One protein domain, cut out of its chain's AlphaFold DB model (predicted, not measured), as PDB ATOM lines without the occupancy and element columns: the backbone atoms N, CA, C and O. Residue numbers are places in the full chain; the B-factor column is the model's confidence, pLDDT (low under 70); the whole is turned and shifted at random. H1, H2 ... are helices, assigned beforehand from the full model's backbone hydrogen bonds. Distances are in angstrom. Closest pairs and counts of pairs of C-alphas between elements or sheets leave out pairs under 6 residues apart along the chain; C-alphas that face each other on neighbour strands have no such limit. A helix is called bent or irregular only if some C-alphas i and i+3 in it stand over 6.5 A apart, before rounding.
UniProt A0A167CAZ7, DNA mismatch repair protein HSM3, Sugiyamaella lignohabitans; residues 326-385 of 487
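What this domain is: This is residues 326 to 385 of the 487 residues of the protein "DNA mismatch repair protein HSM3" of Sugiyamaella lignohabitans (UniProt A0A167CAZ7). Five short helices make a small compact body in two groups: H1 and H4 side by side and running the same way, and next to them a cluster in which H3 and H5 run the same way side by side and H2 stands crosswise to H5. The two groups come near each other where H4 ends, by the beginnings of H2 and H5, and residues 377 to 385 make a loop beyond the end of H5. The printed part has 60 residues with five named helices, H1 to H5 in order along the chain, and no named strand; its class is all helix. The whole is compact and rounded, with a radius of gyration of the C-alphas of 10.2 A and spans of 26 by 23 by 17 A.

How they stand to each other: H1, residues 328 to 336, touches H4, residues 357 to 366, at a shallow tilt of 26 degrees, the same way; their closest C-alphas, those of Ser 335 and Val 362, are 4.2 A apart. H2, residues 339 to 345, is close to H1 but not clearly touching, the closest C-alphas being those of Leu 334 and Val 342 at 7.8 A. H2 and H3, residues 347 to 352, touch only at the corner by their link, and only just, with 3 pairs of C-alphas within 8 A; the closest are those of Tyr 343 and Ile 350 at 7.3 A. H2 touches H5, residues 370 to 376, at 73 degrees, only just about perpendicular, with the C-alphas of Tyr 343 and Ser 372 closest at 5.6 A. H3 touches H5 at 35.5 degrees, a tilt only just steep, the same way; the closest C-alphas, those of Arg 351 and Leu 376, are 6.6 A apart. H4 and H5 are close but not clearly touching, with the C-alphas of Leu 366 and Ser 372 closest at 5.8 A. H1 is apart from H3 and from H5. In H1, H2 and H5 every O i to N i+4 pair is within hydrogen-bond range; in H3 1 of 2 is and in H4 4 of 6.

Where its parts are: H1 begins at C-alpha 328 (370.912, 338.652, 191.358) and is 12.4 A long from first to last C-alpha. H2 is 10.2 A long and H3 9.3 A. H4, the longest, spans 15.2 A and ends at C-alpha 366 (374.567, 322.119, 193.662); it is irregular, but only just: C-alphas 358 and 361 are 6.9 A apart. H5, 9.9 A long, ends at C-alpha 376 (381.565, 322.025, 198.254).

The domain as a whole: The two C-alphas farthest apart, those of Ala 329 and Gly 379, are 27.1 A apart. The printed part has no cut, and the four links between the helices are tight. The mean pLDDT of the printed part is 93.6, and no printed residue is under 70.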
ATOM      1  N   ASN A 326     377.053 339.212 194.229       89.81
ATOM      2  CA  ASN A 326     376.110 340.284 194.554       89.81
ATOM      3  C   ASN A 326     375.125 340.553 193.402       89.81
ATOM      4  O   ASN A 326     374.124 341.234 193.614       89.81
ATOM      5  N   ASN A 327     375.380 340.023 192.199       90.06
ATOM      6  CA  ASN A 327     374.452 340.112 191.077       90.06
ATOM      7  C   ASN A 327     373.336 339.060 191.230       90.06
ATOM      8  O   ASN A 327     373.589 337.855 191.334       90.06
ATOM      9  N   ALA A 328     372.081 339.516 191.241       89.81
ATOM     10  CA  ALA A 328     370.912 338.652 191.358       89.81
ATOM     11  C   ALA A 328     370.783 337.668 190.182       89.81
ATOM     12  O   ALA A 328     370.448 336.505 190.415       89.81
ATOM     13  N   ALA A 329     371.109 338.093 188.956       90.06
ATOM     14  CA  ALA A 329     371.052 337.249 187.762       90.06
ATOM     15  C   ALA A 329     372.073 336.102 187.832       90.06
ATOM     16  O   ALA A 329     371.727 334.955 187.563       90.06
ATOM     17  N   THR A 330     373.295 336.371 188.308       92.69
ATOM     18  CA  THR A 330     374.331 335.348 188.545       92.69
ATOM     19  C   THR A 330     373.850 334.276 189.524       92.69
ATOM     20  O   THR A 330     373.935 333.079 189.240       92.69
ATOM     21  N   ASN A 331     373.296 334.692 190.669       93.75
ATOM     22  CA  ASN A 331     372.759 333.758 191.662       93.75
ATOM     23  C   ASN A 331     371.562 332.972 191.120       93.75
ATOM     24  O   ASN A 331     371.449 331.771 191.369       93.75
ATOM     25  N   MET A 332     370.673 333.637 190.381       94.62
ATOM     26  CA  MET A 332     369.527 332.993 189.753       94.62
ATOM     27  C   MET A 332     369.989 331.931 188.758       94.62
ATOM     28  O   MET A 332     369.556 330.785 188.869       94.62
ATOM     29  N   PHE A 333     370.920 332.261 187.863       95.81
ATOM     30  CA  PHE A 333     371.371 331.335 186.834       95.81
ATOM     31  C   PHE A 333     372.047 330.097 187.434       95.81
ATOM     32  O   PHE A 333     371.661 328.973 187.123       95.81
ATOM     33  N   LEU A 334     372.964 330.276 188.392       96.38
ATOM     34  CA  LEU A 334     373.596 329.155 189.102       96.38
ATOM     35  C   LEU A 334     372.597 328.312 189.918       96.38
ATOM     36  O   LEU A 334     372.820 327.118 190.132       96.38
ATOM     37  N   SER A 335     371.490 328.906 190.378       96.69
ATOM     38  CA  SER A 335     370.425 328.164 191.065       96.69
ATOM     39  C   SER A 335     369.539 327.337 190.125       96.69
ATOM     40  O   SER A 335     368.870 326.420 190.598       96.69
ATOM     41  N   LEU A 336     369.543 327.652 188.824       97.12
ATOM     42  CA  LEU A 336     368.705 327.026 187.796       97.12
ATOM     43  C   LEU A 336     369.470 326.035 186.912       97.12
ATOM     44  O   LEU A 336     368.882 325.061 186.448       97.12
ATOM     45  N   LEU A 337     370.760 326.275 186.664       97.50
ATOM     46  CA  LEU A 337     371.595 325.401 185.843       97.50
ATOM     47  C   LEU A 337     371.682 323.989 186.418       97.50
ATOM     48  O   LEU A 337     371.738 323.795 187.631       97.50
ATOM     49  N   SER A 338     371.790 322.997 185.538       97.50
ATOM     50  CA  SER A 338     372.058 321.621 185.938       97.50
ATOM     51  C   SER A 338     373.315 321.553 186.817       97.50
ATOM     52  O   SER A 338     374.396 321.958 186.376       97.50
ATOM     53  N   PRO A 339     373.237 321.007 188.045       97.38
ATOM     54  CA  PRO A 339     374.393 320.935 188.936       97.38
ATOM     55  C   PRO A 339     375.512 320.049 188.371       97.38
ATOM     56  O   PRO A 339     376.679 320.239 188.719       97.38
ATOM     57  N   ARG A 340     375.167 319.121 187.467       97.56
ATOM     58  CA  ARG A 340     376.124 318.338 186.683       97.56
ATOM     59  C   ARG A 340     376.876 319.210 185.679       97.56
ATOM     60  O   ARG A 340     378.096 319.133 185.623       97.56
ATOM     61  N   TYR A 341     376.166 320.064 184.943       97.75
ATOM     62  CA  TYR A 341     376.783 320.986 183.988       97.75
ATOM     63  C   TYR A 341     377.761 321.941 184.682       97.75
ATOM     64  O   TYR A 341     378.901 322.090 184.247       97.75
ATOM     65  N   VAL A 342     377.340 322.541 185.806       97.00
ATOM     66  CA  VAL A 342     378.200 323.445 186.585       97.00
ATOM     67  C   VAL A 342     379.455 322.713 187.069       97.00
ATOM     68  O   VAL A 342     380.541 323.273 187.034       97.00
ATOM     69  N   TYR A 343     379.348 321.446 187.471       96.75
ATOM     70  CA  TYR A 343     380.519 320.654 187.847       96.75
ATOM     71  C   TYR A 343     381.451 320.351 186.672       96.75
ATOM     72  O   TYR A 343     382.658 320.515 186.808       96.75
ATOM     73  N   GLU A 344     380.919 319.912 185.530       96.50
ATOM     74  CA  GLU A 344     381.744 319.493 184.390       96.50
ATOM     75  C   GLU A 344     382.465 320.674 183.718       96.50
ATOM     76  O   GLU A 344     383.611 320.523 183.297       96.50
ATOM     77  N   PHE A 345     381.829 321.851 183.647       95.56
ATOM     78  CA  PHE A 345     382.338 322.981 182.856       95.56
ATOM     79  C   PHE A 345     382.655 324.245 183.661       95.56
ATOM     80  O   PHE A 345     383.394 325.092 183.170       95.56
ATOM     81  N   LEU A 346     382.150 324.372 184.893       94.56
ATOM     82  CA  LEU A 346     382.306 325.555 185.756       94.56
ATOM     83  C   LEU A 346     382.785 325.167 187.173       94.56
ATOM     84  O   LEU A 346     382.395 325.774 188.173       94.56
ATOM     85  N   SER A 347     383.614 324.122 187.288       92.81
ATOM     86  CA  SER A 347     384.041 323.587 188.594       92.81
ATOM     87  C   SER A 347     384.754 324.616 189.483       92.81
ATOM     88  O   SER A 347     384.576 324.597 190.703       92.81
ATOM     89  N   ASP A 348     385.507 325.548 188.893       92.00
ATOM     90  CA  ASP A 348     386.171 326.635 189.622       92.00
ATOM     91  C   ASP A 348     385.160 327.578 190.278       92.00
ATOM     92  O   ASP A 348     385.348 327.993 191.423       92.00
ATOM     93  N   THR A 349     384.039 327.847 189.606       92.50
ATOM     94  CA  THR A 349     382.943 328.667 190.135       92.50
ATOM     95  C   THR A 349     382.380 328.062 191.414       92.50
ATOM     96  O   THR A 349     382.163 328.796 192.377       92.50
ATOM     97  N   ILE A 350     382.232 326.730 191.488       93.19
ATOM     98  CA  ILE A 350     381.745 326.025 192.690       93.19
ATOM     99  C   ILE A 350     382.637 326.314 193.906       93.19
ATOM    100  O   ILE A 350     382.133 326.516 195.013       93.19
ATOM    101  N   ARG A 351     383.958 326.368 193.708       91.56
ATOM    102  CA  ARG A 351     384.937 326.576 194.789       91.56
ATOM    103  C   ARG A 351     384.893 327.988 195.371       91.56
ATOM    104  O   ARG A 351     385.298 328.183 196.513       91.56
ATOM    105  N   LEU A 352     384.412 328.956 194.594       92.50
ATOM    106  CA  LEU A 352     384.386 330.376 194.952       92.50
ATOM    107  C   LEU A 352     383.073 330.819 195.612       92.50
ATOM    108  O   LEU A 352     382.989 331.956 196.075       92.50
ATOM    109  N   ILE A 353     382.052 329.953 195.668       93.44
ATOM    110  CA  ILE A 353     380.741 330.309 196.228       93.44
ATOM    111  C   ILE A 353     380.881 330.627 197.724       93.44
ATOM    112  O   ILE A 353     381.276 329.755 198.501       93.44
ATOM    113  N   PRO A 354     380.524 331.843 198.178       93.12
ATOM    114  CA  PRO A 354     380.521 332.155 199.597       93.12
ATOM    115  C   PRO A 354     379.305 331.515 200.274       93.12
ATOM    116  O   PRO A 354     378.222 331.459 199.694       93.12
ATOM    117  N   LEU A 355     379.442 331.096 201.532       93.75
ATOM    118  CA  LEU A 355     378.303 330.671 202.347       93.75
ATOM    119  C   LEU A 355     377.599 331.903 202.939       93.75
ATOM    120  O   LEU A 355     378.066 332.476 203.922       93.75
ATOM    121  N   ARG A 356     376.514 332.359 202.300       92.88
ATOM    122  CA  ARG A 356     375.711 333.529 202.702       92.88
ATOM    123  C   ARG A 356     374.233 333.293 202.391       92.88
ATOM    124  O   ARG A 356     373.907 332.491 201.525       92.88
ATOM    125  N   ALA A 357     373.335 334.049 203.023       90.69
ATOM    126  CA  ALA A 357     371.890 333.906 202.815       90.69
ATOM    127  C   ALA A 357     371.464 333.963 201.329       90.69
ATOM    128  O   ALA A 357     370.727 333.099 200.860       90.69
ATOM    129  N   HIS A 358     371.987 334.918 200.548       90.50
ATOM    130  CA  HIS A 358     371.628 335.073 199.129       90.50
ATOM    131  C   HIS A 358     372.201 333.982 198.205       90.50
ATOM    132  O   HIS A 358     371.662 333.768 197.122       90.50
ATOM    133  N   THR A 359     373.245 333.254 198.621       94.56
ATOM    134  CA  THR A 359     373.832 332.146 197.843       94.56
ATOM    135  C   THR A 359     373.288 330.774 198.244       94.56
ATOM    136  O   THR A 359     373.543 329.788 197.552       94.56
ATOM    137  N   VAL A 360     372.476 330.680 199.304       95.38
ATOM    138  CA  VAL A 360     371.862 329.414 199.751       95.38
ATOM    139  C   VAL A 360     371.079 328.741 198.628       95.38
ATOM    140  O   VAL A 360     371.152 327.526 198.490       95.38
ATOM    141  N   ARG A 361     370.380 329.497 197.771       95.69
ATOM    142  CA  ARG A 361     369.663 328.925 196.615       95.69
ATOM    143  C   ARG A 361     370.598 328.218 195.630       95.69
ATOM    144  O   ARG A 361     370.258 327.139 195.153       95.69
ATOM    145  N   VAL A 362     371.778 328.784 195.381       97.00
ATOM    146  CA  VAL A 362     372.810 328.163 194.536       97.00
ATOM    147  C   VAL A 362     373.313 326.875 195.181       97.00
ATOM    148  O   VAL A 362     373.332 325.824 194.545       97.00
ATOM    149  N   LEU A 363     373.649 326.925 196.472       97.06
ATOM    150  CA  LEU A 363     374.121 325.753 197.210       97.06
ATOM    151  C   LEU A 363     373.065 324.637 197.225       97.06
ATOM    152  O   LEU A 363     373.387 323.496 196.906       97.06
ATOM    153  N   ARG A 364     371.793 324.967 197.484       96.56
ATOM    154  CA  ARG A 364     370.656 324.027 197.431       96.56
ATOM    155  C   ARG A 364     370.546 323.301 196.093       96.56
ATOM    156  O   ARG A 364     370.107 322.154 196.068       96.56
ATOM    157  N   ASN A 365     370.896 323.962 194.994       97.44
ATOM    158  CA  ASN A 365     370.916 323.338 193.680       97.44
ATOM    159  C   ASN A 365     372.117 322.390 193.529       97.44
ATOM    160  O   ASN A 365     371.949 321.218 193.200       97.44
ATOM    161  N   LEU A 366     373.322 322.867 193.852       97.31
ATOM    162  CA  LEU A 366     374.567 322.119 193.662       97.31
ATOM    163  C   LEU A 366     374.673 320.859 194.527       97.31
ATOM    164  O   LEU A 366     375.211 319.858 194.061       97.31
ATOM    165  N   VAL A 367     374.125 320.852 195.746       96.81
ATOM    166  CA  VAL A 367     374.176 319.662 196.622       96.81
ATOM    167  C   VAL A 367     373.384 318.460 196.081       96.81
ATOM    168  O   VAL A 367     373.585 317.341 196.552       96.81
ATOM    169  N   LYS A 368     372.511 318.662 195.083       95.38
ATOM    170  CA  LYS A 368     371.720 317.595 194.442       95.38
ATOM    171  C   LYS A 368     372.546 316.681 193.530       95.38
ATOM    172  O   LYS A 368     372.030 315.659 193.087       95.38
ATOM    173  N   HIS A 369     373.795 317.033 193.230       97.12
ATOM    174  CA  HIS A 369     374.710 316.220 192.432       97.12
ATOM    175  C   HIS A 369     375.926 315.844 193.277       97.12
ATOM    176  O   HIS A 369     376.618 316.718 193.795       97.12
ATOM    177  N   GLU A 370     376.187 314.545 193.422       97.06
ATOM    178  CA  GLU A 370     377.207 314.034 194.343       97.06
ATOM    179  C   GLU A 370     378.615 314.619 194.098       97.06
ATOM    180  O   GLU A 370     379.194 315.140 195.054       97.06
ATOM    181  N   PRO A 371     379.171 314.639 192.869       96.62
ATOM    182  CA  PRO A 371     380.473 315.264 192.620       96.62
ATOM    183  C   PRO A 371     380.526 316.755 192.990       96.62
ATOM    184  O   PRO A 371     381.505 317.224 193.572       96.62
ATOM    185  N   SER A 372     379.451 317.501 192.719       96.12
ATOM    186  CA  SER A 372     379.345 318.922 193.080       96.12
ATOM    187  C   SER A 372     379.314 319.104 194.599       96.12
ATOM    188  O   SER A 372     380.000 319.975 195.137       96.12
ATOM    189  N   PHE A 373     378.567 318.251 195.305       96.44
ATOM    190  CA  PHE A 373     378.539 318.216 196.765       96.44
ATOM    191  C   PHE A 373     379.925 317.922 197.350       96.44
ATOM    192  O   PHE A 373     380.369 318.635 198.246       96.44
ATOM    193  N   GLN A 374     380.634 316.924 196.818       95.19
ATOM    194  CA  GLN A 374     381.982 316.569 197.272       95.19
ATOM    195  C   GLN A 374     382.963 317.744 197.138       95.19
ATOM    196  O   GLN A 374     383.760 317.974 198.047       95.19
ATOM    197  N   LEU A 375     382.869 318.534 196.061       94.50
ATOM    198  CA  LEU A 375     383.658 319.762 195.932       94.50
ATOM    199  C   LEU A 375     383.318 320.780 197.025       94.50
ATOM    200  O   LEU A 375     384.233 321.283 197.675       94.50
ATOM    201  N   LEU A 376     382.028 321.038 197.269       94.56
ATOM    202  CA  LEU A 376     381.565 322.025 198.254       94.56
ATOM    203  C   LEU A 376     382.022 321.730 199.687       94.56
ATOM    204  O   LEU A 376     382.213 322.668 200.462       94.56
ATOM    205  N   VAL A 377     382.190 320.455 200.039       93.00
ATOM    206  CA  VAL A 377     382.605 320.012 201.384       93.00
ATOM    207  C   VAL A 377     384.119 319.815 201.515       93.00
ATOM    208  O   VAL A 377     384.605 319.456 202.586       93.00
ATOM    209  N   SER A 378     384.872 320.024 200.432       87.88
ATOM    210  CA  SER A 378     386.322 319.816 200.378       87.88
ATOM    211  C   SER A 378     387.112 321.128 200.454       87.88
ATOM    212  O   SER A 378     386.687 322.164 199.939       87.88
ATOM    213  N   GLY A 379     388.308 321.077 201.048       81.06
ATOM    214  CA  GLY A 379     389.247 322.204 201.064       81.06
ATOM    215  C   GLY A 379     388.677 323.457 201.738       81.06
ATOM    216  O   GLY A 379     388.113 323.375 202.821       81.06
ATOM    217  N   SER A 380     388.830 324.614 201.091       76.88
ATOM    218  CA  SER A 380     388.347 325.915 201.587       76.88
ATOM    219  C   SER A 380     386.970 326.314 201.028       76.88
ATOM    220  O   SER A 380     386.655 327.503 200.984       76.88
ATOM    221  N   CYS A 381     386.171 325.352 200.556       87.31
ATOM    222  CA  CYS A 381     384.880 325.616 199.910       87.31
ATOM    223  C   CYS A 381     383.752 325.910 200.922       87.31
ATOM    224  O   CYS A 381     383.909 325.738 202.133       87.31
ATOM    225  N   ALA A 382     382.593 326.346 200.411       87.81
ATOM    226  CA  ALA A 382     381.475 326.880 201.195       87.81
ATOM    227  C   ALA A 382     381.034 326.009 202.385       87.81
ATOM    228  O   ALA A 382     380.710 326.551 203.437       87.81
ATOM    229  N   LEU A 383     381.010 324.680 202.226       91.31
ATOM    230  CA  LEU A 383     380.488 323.734 203.222       91.31
ATOM    231  C   LEU A 383     381.590 322.978 203.981       91.31
ATOM    232  O   LEU A 383     381.294 322.034 204.709       91.31
ATOM    233  N   ALA A 384     382.855 323.368 203.820       89.50
ATOM    234  CA  ALA A 384     383.959 322.744 204.544       89.50
ATOM    235  C   ALA A 384     383.975 323.129 206.036       89.50
ATOM    236  O   ALA A 384     384.407 322.344 206.880       89.50
ATOM    237  N   ASP A 385     383.484 324.327 206.370       89.19
ATOM    238  CA  ASP A 385     383.500 324.868 207.729       89.19
ATOM    239  C   ASP A 385     382.118 324.807 208.396       89.19
ATOM    240  O   ASP A 385     381.208 325.584 208.095       89.19
TER     241      ASP A 385